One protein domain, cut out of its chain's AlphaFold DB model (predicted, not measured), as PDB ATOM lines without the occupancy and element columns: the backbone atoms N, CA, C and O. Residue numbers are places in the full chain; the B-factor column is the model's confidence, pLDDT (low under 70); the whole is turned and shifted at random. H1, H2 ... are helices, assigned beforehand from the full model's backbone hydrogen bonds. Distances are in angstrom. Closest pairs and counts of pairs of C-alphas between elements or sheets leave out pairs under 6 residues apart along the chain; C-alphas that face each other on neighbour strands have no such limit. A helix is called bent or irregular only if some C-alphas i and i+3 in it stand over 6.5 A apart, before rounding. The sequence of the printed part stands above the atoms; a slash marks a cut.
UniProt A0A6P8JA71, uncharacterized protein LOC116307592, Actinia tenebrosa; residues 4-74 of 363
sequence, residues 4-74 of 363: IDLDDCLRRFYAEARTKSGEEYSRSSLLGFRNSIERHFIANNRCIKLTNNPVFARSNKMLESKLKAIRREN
ATOM      1  N   ILE A   4     -27.821 -25.192  16.062       89.81
ATOM      2  CA  ILE A   4     -28.257 -24.710  17.383       89.81
ATOM      3  C   ILE A   4     -28.066 -25.810  18.431       89.81
ATOM      4  O   ILE A   4     -27.469 -25.562  19.478       89.81
ATOM      5  N   ASP A   5     -28.481 -27.043  18.120       92.06
ATOM      6  CA  ASP A   5     -28.258 -28.195  19.006       92.06
ATOM      7  C   ASP A   5     -26.762 -28.409  19.250       92.06
ATOM      8  O   ASP A   5     -26.330 -28.676  20.370       92.06
ATOM      9  N   LEU A   6     -25.953 -28.247  18.196       92.44
ATOM     10  CA  LEU A   6     -24.503 -28.337  18.293       92.44
ATOM     11  C   LEU A   6     -23.917 -27.236  19.192       92.44
ATOM     12  O   LEU A   6     -23.037 -27.540  19.996       92.44
ATOM     13  N   ASP A   7     -24.388 -25.988  19.091       94.75
ATOM     14  CA  ASP A   7     -23.956 -24.896  19.977       94.75
ATOM     15  C   ASP A   7     -24.268 -25.210  21.447       94.75
ATOM     16  O   ASP A   7     -23.408 -25.056  22.318       94.75
ATOM     17  N   ASP A   8     -25.456 -25.742  21.736       95.00
ATOM     18  CA  ASP A   8     -25.821 -26.131  23.098       95.00
ATOM     19  C   ASP A   8     -25.019 -27.339  23.612       95.00
ATOM     20  O   ASP A   8     -24.581 -27.338  24.769       95.00
ATOM     21  N   CYS A   9     -24.738 -28.332  22.764       95.62
ATOM     22  CA  CYS A   9     -23.840 -29.438  23.100       95.62
ATOM     23  C   CYS A   9     -22.421 -28.945  23.417       95.62
ATOM     24  O   CYS A   9     -21.846 -29.338  24.434       95.62
ATOM     25  N   LEU A  10     -21.858 -28.059  22.589       95.56
ATOM     26  CA  LEU A  10     -20.520 -27.500  22.802       95.56
ATOM     27  C   LEU A  10     -20.461 -26.631  24.059       95.56
ATOM     28  O   LEU A  10     -19.480 -26.679  24.802       95.56
ATOM     29  N   ARG A  11     -21.523 -25.871  24.346       96.38
ATOM     30  CA  ARG A  11     -21.646 -25.098  25.585       96.38
ATOM     31  C   ARG A  11     -21.559 -26.001  26.815       96.38
ATOM     32  O   ARG A  11     -20.778 -25.700  27.719       96.38
ATOM     33  N   ARG A  12     -22.323 -27.099  26.848       95.75
ATOM     34  CA  ARG A  12     -22.267 -28.081  27.949       95.75
ATOM     35  C   ARG A  12     -20.893 -28.734  28.034       95.75
ATOM     36  O   ARG A  12     -20.294 -28.752  29.104       95.75
ATOM     37  N   PHE A  13     -20.343 -29.146  26.893       95.75
ATOM     38  CA  PHE A  13     -19.003 -29.719  26.816       95.75
ATOM     39  C   PHE A  13     -17.948 -28.806  27.456       95.75
ATOM     40  O   PHE A  13     -17.214 -29.252  28.328       95.75
ATOM     41  N   TYR A  14     -17.886 -27.517  27.103       95.62
ATOM     42  CA  TYR A  14     -16.899 -26.610  27.701       95.62
ATOM     43  C   TYR A  14     -17.124 -26.358  29.200       95.62
ATOM     44  O   TYR A  14     -16.158 -26.133  29.931       95.62
ATOM     45  N   ALA A  15     -18.369 -26.407  29.678       93.38
ATOM     46  CA  ALA A  15     -18.669 -26.268  31.102       93.38
ATOM     47  C   ALA A  15     -18.189 -27.489  31.915       93.38
ATOM     48  O   ALA A  15     -17.591 -27.347  32.993       93.38
ATOM     49  N   GLU A  16     -18.407 -28.684  31.369       93.81
ATOM     50  CA  GLU A  16     -18.290 -29.966  32.069       93.81
ATOM     51  C   GLU A  16     -16.993 -30.726  31.775       93.81
ATOM     52  O   GLU A  16     -16.629 -31.607  32.545       93.81
ATOM     53  N   ALA A  17     -16.251 -30.382  30.717       91.31
ATOM     54  CA  ALA A  17     -15.029 -31.090  30.349       91.31
ATOM     55  C   ALA A  17     -14.021 -31.109  31.512       91.31
ATOM     56  O   ALA A  17     -13.579 -30.059  31.992       91.31
ATOM     57  N   ARG A  18     -13.646 -32.315  31.948       92.06
ATOM     58  CA  ARG A  18     -12.622 -32.579  32.967       92.06
ATOM     59  C   ARG A  18     -11.662 -33.676  32.514       92.06
ATOM     60  O   ARG A  18     -11.985 -34.473  31.626       92.06
ATOM     61  N   THR A  19     -10.469 -33.695  33.098       89.44
ATOM     62  CA  THR A  19      -9.503 -34.790  32.942       89.44
ATOM     63  C   THR A  19     -10.053 -36.082  33.558       89.44
ATOM     64  O   THR A  19     -11.048 -36.073  34.283       89.44
ATOM     65  N   LYS A  20      -9.366 -37.212  33.338       86.56
ATOM     66  CA  LYS A  20      -9.696 -38.484  34.013       86.56
ATOM     67  C   LYS A  20      -9.613 -38.391  35.545       86.56
ATOM     68  O   LYS A  20     -10.301 -39.142  36.222       86.56
ATOM     69  N   SER A  21      -8.795 -37.480  36.076       87.81
ATOM     70  CA  SER A  21      -8.687 -37.180  37.510       87.81
ATOM     71  C   SER A  21      -9.779 -36.228  38.023       87.81
ATOM     72  O   SER A  21      -9.784 -35.905  39.204       87.81
ATOM     73  N   GLY A  22     -10.697 -35.763  37.164       88.62
ATOM     74  CA  GLY A  22     -11.736 -34.792  37.524       88.62
ATOM     75  C   GLY A  22     -11.264 -33.332  37.529       88.62
ATOM     76  O   GLY A  22     -12.039 -32.437  37.861       88.62
ATOM     77  N   GLU A  23     -10.019 -33.064  37.130       87.12
ATOM     78  CA  GLU A  23      -9.438 -31.720  37.119       87.12
ATOM     79  C   GLU A  23      -9.884 -30.908  35.896       87.12
ATOM     80  O   GLU A  23     -10.246 -31.448  34.846       87.12
ATOM     81  N   GLU A  24      -9.852 -29.580  36.012       89.06
ATOM     82  CA  GLU A  24     -10.132 -28.695  34.881       89.06
ATOM     83  C   GLU A  24      -9.039 -28.771  33.807       89.06
ATOM     84  O   GLU A  24      -7.844 -28.862  34.095       89.06
ATOM     85  N   TYR A  25      -9.447 -28.690  32.540       89.38
ATOM     86  CA  TYR A  25      -8.507 -28.607  31.427       89.38
ATOM     87  C   TYR A  25      -7.808 -27.247  31.366       89.38
ATOM     88  O   TYR A  25      -8.391 -26.201  31.642       89.38
ATOM     89  N   SER A  26      -6.558 -27.260  30.908       86.94
ATOM     90  CA  SER A  26      -5.800 -26.038  30.651       86.94
ATOM     91  C   SER A  26      -6.401 -25.224  29.496       86.94
ATOM     92  O   SER A  26      -7.094 -25.748  28.616       86.94
ATOM     93  N   ARG A  27      -6.039 -23.936  29.438       88.38
ATOM     94  CA  ARG A  27      -6.370 -23.039  28.318       88.38
ATOM     95  C   ARG A  27      -6.019 -23.648  26.957       88.38
ATOM     96  O   ARG A  27      -6.817 -23.570  26.025       88.38
ATOM     97  N   SER A  28      -4.831 -24.245  26.835       85.25
ATOM     98  CA  SER A  28      -4.364 -24.832  25.577       85.25
ATOM     99  C   SER A  28      -5.174 -26.063  25.179       85.25
ATOM    100  O   SER A  28      -5.501 -26.201  24.004       85.25
ATOM    101  N   SER A  29      -5.558 -26.913  26.135       90.38
ATOM    102  CA  SER A  29      -6.408 -28.077  25.868       90.38
ATOM    103  C   SER A  29      -7.805 -27.672  25.405       90.38
ATOM    104  O   SER A  29      -8.279 -28.194  24.400       90.38
ATOM    105  N   LEU A  30      -8.440 -26.696  26.063       92.25
ATOM    106  CA  LEU A  30      -9.780 -26.223  25.689       92.25
ATOM    107  C   LEU A  30      -9.813 -25.599  24.283       92.25
ATOM    108  O   LEU A  30     -10.690 -25.917  23.476       92.25
ATOM    109  N   LEU A  31      -8.822 -24.761  23.955       92.06
ATOM    110  CA  LEU A  31      -8.656 -24.227  22.597       92.06
ATOM    111  C   LEU A  31      -8.320 -25.337  21.590       92.06
ATOM    112  O   LEU A  31      -8.812 -25.323  20.462       92.06
ATOM    113  N   GLY A  32      -7.522 -26.321  22.011       91.88
ATOM    114  CA  GLY A  32      -7.213 -27.520  21.240       91.88
ATOM    115  C   GLY A  32      -8.467 -28.308  20.871       91.88
ATOM    116  O   GLY A  32      -8.619 -28.666  19.706       91.88
ATOM    117  N   PHE A  33      -9.394 -28.510  21.812       94.00
ATOM    118  CA  PHE A  33     -10.674 -29.166  21.548       94.00
ATOM    119  C   PHE A  33     -11.492 -28.416  20.503       94.00
ATOM    120  O   PHE A  33     -11.896 -29.032  19.523       94.00
ATOM    121  N   ARG A  34     -11.673 -27.092  20.647       94.12
ATOM    122  CA  ARG A  34     -12.392 -26.282  19.644       94.12
ATOM    123  C   ARG A  34     -11.817 -26.486  18.244       94.12
ATOM    124  O   ARG A  34     -12.548 -26.802  17.312       94.12
ATOM    125  N   ASN A  35     -10.499 -26.354  18.118       91.88
ATOM    126  CA  ASN A  35      -9.822 -26.455  16.830       91.88
ATOM    127  C   ASN A  35      -9.874 -27.885  16.264       91.88
ATOM    128  O   ASN A  35      -9.985 -28.064  15.057       91.88
ATOM    129  N   SER A  36      -9.793 -28.914  17.113       90.00
ATOM    130  CA  SER A  36      -9.920 -30.312  16.685       90.00
ATOM    131  C   SER A  36     -11.333 -30.654  16.223       90.00
ATOM    132  O   SER A  36     -11.474 -31.351  15.225       90.00
ATOM    133  N   ILE A  37     -12.362 -30.140  16.899       91.81
ATOM    134  CA  ILE A  37     -13.763 -30.324  16.502       91.81
ATOM    135  C   ILE A  37     -14.026 -29.633  15.158       91.81
ATOM    136  O   ILE A  37     -14.594 -30.243  14.257       91.81
ATOM    137  N   GLU A  38     -13.556 -28.394  14.988       91.31
ATOM    138  CA  GLU A  38     -13.660 -27.666  13.716       91.31
ATOM    139  C   GLU A  38     -12.982 -28.438  12.570       91.31
ATOM    140  O   GLU A  38     -13.603 -28.696  11.539       91.31
ATOM    141  N   ARG A  39     -11.746 -28.919  12.782       90.00
ATOM    142  CA  ARG A  39     -11.044 -29.779  11.811       90.00
ATOM    143  C   ARG A  39     -11.800 -31.068  11.504       90.00
ATOM    144  O   ARG A  39     -11.812 -31.494  10.356       90.00
ATOM    145  N   HIS A  40     -12.412 -31.689  12.510       89.88
ATOM    146  CA  HIS A  40     -13.197 -32.904  12.318       89.88
ATOM    147  C   HIS A  40     -14.402 -32.646  11.408       89.88
ATOM    148  O   HIS A  40     -14.654 -33.443  10.510       89.88
ATOM    149  N   PHE A  41     -15.111 -31.525  11.571       88.94
ATOM    150  CA  PHE A  41     -16.199 -31.170  10.657       88.94
ATOM    151  C   PHE A  41     -15.700 -30.941   9.232       88.94
ATOM    152  O   PHE A  41     -16.263 -31.522   8.306       88.94
ATOM    153  N   ILE A  42     -14.610 -30.187   9.066       87.56
ATOM    154  CA  ILE A  42     -14.008 -29.933   7.750       87.56
ATOM    155  C   ILE A  42     -13.634 -31.251   7.058       87.56
ATOM    156  O   ILE A  42     -13.992 -31.455   5.904       87.56
ATOM    157  N   ALA A  43     -12.980 -32.169   7.773       88.00
ATOM    158  CA  ALA A  43     -12.576 -33.470   7.238       88.00
ATOM    159  C   ALA A  43     -13.761 -34.379   6.861       88.00
ATOM    160  O   ALA A  43     -13.600 -35.298   6.068       88.00
ATOM    161  N   ASN A  44     -14.950 -34.117   7.410       88.12
ATOM    162  CA  ASN A  44     -16.193 -34.816   7.081       88.12
ATOM    163  C   ASN A  44     -17.089 -33.981   6.147       88.12
ATOM    164  O   ASN A  44     -18.313 -34.084   6.207       88.12
ATOM    165  N   ASN A  45     -16.490 -33.124   5.309       86.12
ATOM    166  CA  ASN A  45     -17.165 -32.278   4.316       86.12
ATOM    167  C   ASN A  45     -18.238 -31.338   4.895       86.12
ATOM    168  O   ASN A  45     -19.139 -30.884   4.190       86.12
ATOM    169  N   ARG A  46     -18.140 -30.998   6.184       83.56
ATOM    170  CA  ARG A  46     -18.976 -29.988   6.838       83.56
ATOM    171  C   ARG A  46     -18.130 -28.745   7.080       83.56
ATOM    172  O   ARG A  46     -17.327 -28.703   8.008       83.56
ATOM    173  N   CYS A  47     -18.324 -27.706   6.272       78.75
ATOM    174  CA  CYS A  47     -17.624 -26.429   6.442       78.75
ATOM    175  C   CYS A  47     -18.235 -25.618   7.601       78.75
ATOM    176  O   CYS A  47     -18.898 -24.602   7.408       78.75
ATOM    177  N   ILE A  48     -18.071 -26.112   8.830       84.75
ATOM    178  CA  ILE A  48     -18.562 -25.460  10.044       84.75
ATOM    179  C   ILE A  48     -17.395 -24.745  10.701       84.75
ATOM    180  O   ILE A  48     -16.534 -25.377  11.306       84.75
ATOM    181  N   LYS A  49     -17.402 -23.417  10.622       87.50
ATOM    182  CA  LYS A  49     -16.498 -22.570  11.397       87.50
ATOM    183  C   LYS A  49     -17.131 -22.280  12.754       87.50
ATOM    184  O   LYS A  49     -18.221 -21.711  12.813       87.50
ATOM    185  N   LEU A  50     -16.463 -22.675  13.832       87.81
ATOM    186  CA  LEU A  50     -16.891 -22.409  15.208       87.81
ATOM    187  C   LEU A  50     -16.433 -21.022  15.667       87.81
ATOM    188  O   LEU A  50     -17.081 -20.378  16.491       87.81
ATOM    189  N   THR A  51     -15.311 -20.551  15.127       85.00
ATOM    190  CA  THR A  51     -14.724 -19.255  15.486       85.00
ATOM    191  C   THR A  51     -15.402 -18.109  14.731       85.00
ATOM    192  O   THR A  51     -15.512 -18.155  13.508       85.00
ATOM    193  N   ASN A  52     -15.792 -17.050  15.447       82.00
ATOM    194  CA  ASN A  52     -16.448 -15.848  14.902       82.00
ATOM    195  C   ASN A  52     -17.765 -16.125  14.155       82.00
ATOM    196  O   ASN A  52     -18.180 -15.334  13.314       82.00
ATOM    197  N   ASN A  53     -18.423 -17.243  14.456       87.81
ATOM    198  CA  ASN A  53     -19.712 -17.585  13.883       87.81
ATOM    199  C   ASN A  53     -20.825 -17.274  14.903       87.81
ATOM    200  O   ASN A  53     -20.817 -17.870  15.987       87.81
ATOM    201  N   PRO A  54     -21.776 -16.375  14.579       89.81
ATOM    202  CA  PRO A  54     -22.859 -15.984  15.484       89.81
ATOM    203  C   PRO A  54     -23.718 -17.152  15.976       89.81
ATOM    204  O   PRO A  54     -24.216 -17.113  17.099       89.81
ATOM    205  N   VAL A  55     -23.847 -18.216  15.176       92.25
ATOM    206  CA  VAL A  55     -24.608 -19.420  15.548       92.25
ATOM    207  C   VAL A  55     -23.998 -20.123  16.762       92.25
ATOM    208  O   VAL A  55     -24.722 -20.734  17.537       92.25
ATOM    209  N   PHE A  56     -22.684 -19.987  16.965       93.38
ATOM    210  CA  PHE A  56     -21.956 -20.593  18.080       93.38
ATOM    211  C   PHE A  56     -21.666 -19.603  19.219       93.38
ATOM    212  O   PHE A  56     -20.694 -19.748  19.966       93.38
ATOM    213  N   ALA A  57     -22.455 -18.528  19.341       92.94
ATOM    214  CA  ALA A  57     -22.206 -17.485  20.331       92.94
ATOM    215  C   ALA A  57     -22.267 -18.008  21.776       92.94
ATOM    216  O   ALA A  57     -21.474 -17.567  22.616       92.94
ATOM    217  N   ARG A  58     -23.162 -18.959  22.094       94.19
ATOM    218  CA  ARG A  58     -23.329 -19.429  23.478       94.19
ATOM    219  C   ARG A  58     -22.162 -20.313  23.906       94.19
ATOM    220  O   ARG A  58     -21.625 -20.117  24.999       94.19
ATOM    221  N   SER A  59     -21.738 -21.249  23.057       95.25
ATOM    222  CA  SER A  59     -20.566 -22.087  23.332       95.25
ATOM    223  C   SER A  59     -19.277 -21.270  23.389       95.25
ATOM    224  O   SER A  59     -18.488 -21.458  24.316       95.25
ATOM    225  N   ASN A  60     -19.090 -20.300  22.484       94.81
ATOM    226  CA  ASN A  60     -17.931 -19.407  22.515       94.81
ATOM    227  C   ASN A  60     -17.890 -18.553  23.791       94.81
ATOM    228  O   ASN A  60     -16.832 -18.441  24.409       94.81
ATOM    229  N   LYS A  61     -19.034 -18.021  24.246       95.12
ATOM    230  CA  LYS A  61     -19.124 -17.273  25.512       95.12
ATOM    231  C   LYS A  61     -18.799 -18.148  26.724       95.12
ATOM    232  O   LYS A  61     -18.144 -17.679  27.659       95.12
ATOM    233  N   MET A  62     -19.214 -19.415  26.717       95.62
ATOM    234  CA  MET A  62     -18.869 -20.371  27.775       95.62
ATOM    235  C   MET A  62     -17.370 -20.678  27.785       95.62
ATOM    236  O   MET A  62     -16.730 -20.583  28.832       95.62
ATOM    237  N   LEU A  63     -16.795 -20.980  26.617       94.62
ATOM    238  CA  LEU A  63     -15.358 -21.191  26.475       94.62
ATOM    239  C   LEU A  63     -14.579 -19.967  26.968       94.62
ATOM    240  O   LEU A  63     -13.668 -20.106  27.777       94.62
ATOM    241  N   GLU A  64     -14.964 -18.761  26.553       93.69
ATOM    242  CA  GLU A  64     -14.322 -17.526  27.004       93.69
ATOM    243  C   GLU A  64     -14.420 -17.340  28.525       93.69
ATOM    244  O   GLU A  64     -13.429 -16.994  29.170       93.69
ATOM    245  N   SER A  65     -15.584 -17.624  29.113       93.19
ATOM    246  CA  SER A  65     -15.791 -17.575  30.567       93.19
ATOM    247  C   SER A  65     -14.852 -18.534  31.301       93.19
ATOM    248  O   SER A  65     -14.193 -18.127  32.260       93.19
ATOM    249  N   LYS A  66     -14.709 -19.772  30.808       91.38
ATOM    250  CA  LYS A  66     -13.745 -20.747  31.338       91.38
ATOM    251  C   LYS A  66     -12.308 -20.246  31.239       91.38
ATOM    252  O   LYS A  66     -11.565 -20.313  32.214       91.38
ATOM    253  N   LEU A  67     -11.919 -19.680  30.097       89.94
ATOM    254  CA  LEU A  67     -10.575 -19.130  29.914       89.94
ATOM    255  C   LEU A  67     -10.290 -17.954  30.863       89.94
ATOM    256  O   LEU A  67      -9.190 -17.861  31.406       89.94
ATOM    257  N   LYS A  68     -11.273 -17.078  31.105       90.44
ATOM    258  CA  LYS A  68     -11.159 -15.977  32.076       90.44
ATOM    259  C   LYS A  68     -11.052 -16.485  33.517       90.44
ATOM    260  O   LYS A  68     -10.280 -15.918  34.288       90.44
ATOM    261  N   ALA A  69     -11.778 -17.547  33.875       88.12
ATOM    262  CA  ALA A  69     -11.678 -18.178  35.193       88.12
ATOM    263  C   ALA A  69     -10.279 -18.772  35.430       88.12
ATOM    264  O   ALA A  69      -9.633 -18.431  36.417       88.12
ATOM    265  N   ILE A  70      -9.750 -19.532  34.460       85.25
ATOM    266  CA  ILE A  70      -8.383 -20.088  34.513       85.25
ATOM    267  C   ILE A  70      -7.338 -18.977  34.714       85.25
ATOM    268  O   ILE A  70      -6.392 -19.145  35.487       85.25
ATOM    269  N   ARG A  71      -7.519 -17.824  34.054       83.38
ATOM    270  CA  ARG A  71      -6.655 -16.647  34.228       83.38
ATOM    271  C   ARG A  71      -6.742 -16.050  35.627       83.38
ATOM    272  O   ARG A  71      -5.707 -15.777  36.225       83.38
ATOM    273  N   ARG A  72      -7.958 -15.860  36.147       83.50
ATOM    274  CA  ARG A  72      -8.202 -15.294  37.485       83.50
ATOM    275  C   ARG A  72      -7.600 -16.159  38.588       83.50
ATOM    276  O   ARG A  72      -7.056 -15.634  39.549       83.50
ATOM    277  N   GLU A  73      -7.659 -17.474  38.424       81.31
ATOM    278  CA  GLU A  73      -7.110 -18.440  39.376       81.31
ATOM    279  C   GLU A  73      -5.581 -18.599  39.265       81.31
ATOM    280  O   GLU A  73      -5.008 -19.479  39.902       81.31
ATOM    281  N   ASN A  74      -4.902 -17.786  38.439       67.38
ATOM    282  CA  ASN A  74      -3.468 -17.888  38.129       67.38
ATOM    283  C   ASN A  74      -3.024 -19.275  37.616       67.38
ATOM    284  O   ASN A  74      -1.832 -19.582  37.549       67.38
TER     285      ASN A  74
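AT A GLANCE: This is residues 4 to 74 of the 363 residues of the protein "uncharacterized protein LOC116307592" of Actinia tenebrosa (UniProt A0A6P8JA71). Three helices lie roughly side by side as a loose bundle, their centres at the corners of a triangle. H1 and H3 make a closely packed pair that runs the same way, and H2 runs the opposite way beside them, meeting H3 only where the first turn of H2 comes near the later part of H3. The printed part has 71 residues with three named helices, in the order H1, H2, H3, and no named strand; its class is all helix. The whole is compact, with a radius of gyration of the C-alphas of 12.4 A, and elongated, with spans of 38 by 24 by 18 A.

HOW THE PARTS SIT: H1, residues 4 to 16, touches H3, residues 54 to 72, with 23 pairs of C-alphas within 8 A. Their closest C-alphas, those of Arg 11 and Ser 59, are 3.9 A apart. The two run the same way at a shallow tilt of 10 degrees. H1 and H2, residues 27 to 43, are close but not clearly touching; their closest C-alphas, those of Tyr 14 and Leu 30, are 7.4 A apart. They run opposite ways at a shallow tilt of 29 degrees. H2 and H3 form a helical hairpin and only just touch, with 3 pairs of C-alphas within 8 A. H2 touches H3 with residues 27 to 30 alone, and H3 touches H2 with residues 63 to 70 alone; their closest C-alphas, those of Arg 27 and Leu 67, are 6.0 A apart. H2 and H3 run opposite ways at a shallow tilt of 23 degrees. In H1 and H2 every O i to N i+4 pair is within hydrogen-bond range, and in H3 13 of 15 are.

IN THESE COORDINATES: H1 begins at C-alpha 4 at (-28.257, -24.710, 17.383) and measures 18.5 A from first to last C-alpha. H2 begins at C-alpha 27 at (-6.370, -23.039, 28.318) and measures 24.3 A. H3, the longest helix with 19 residues, measures 26.4 A and ends at C-alpha 72 at (-8.202, -15.294, 37.485). H3 is irregular, with C-alphas 55 and 58 8.0 A apart, and it has a kink of 33 degrees near residue 61.

THE WHOLE: The two C-alphas farthest apart are those of Asn 45 and Asn 74, at 39.2 A. The printed part runs from residue 4 to residue 74 and has no cut. The links from H1 to H2 and from H2 to H3 are both short, with 10 residues each. The mean pLDDT of the printed part is 90.0, and residue 74 alone is under 70.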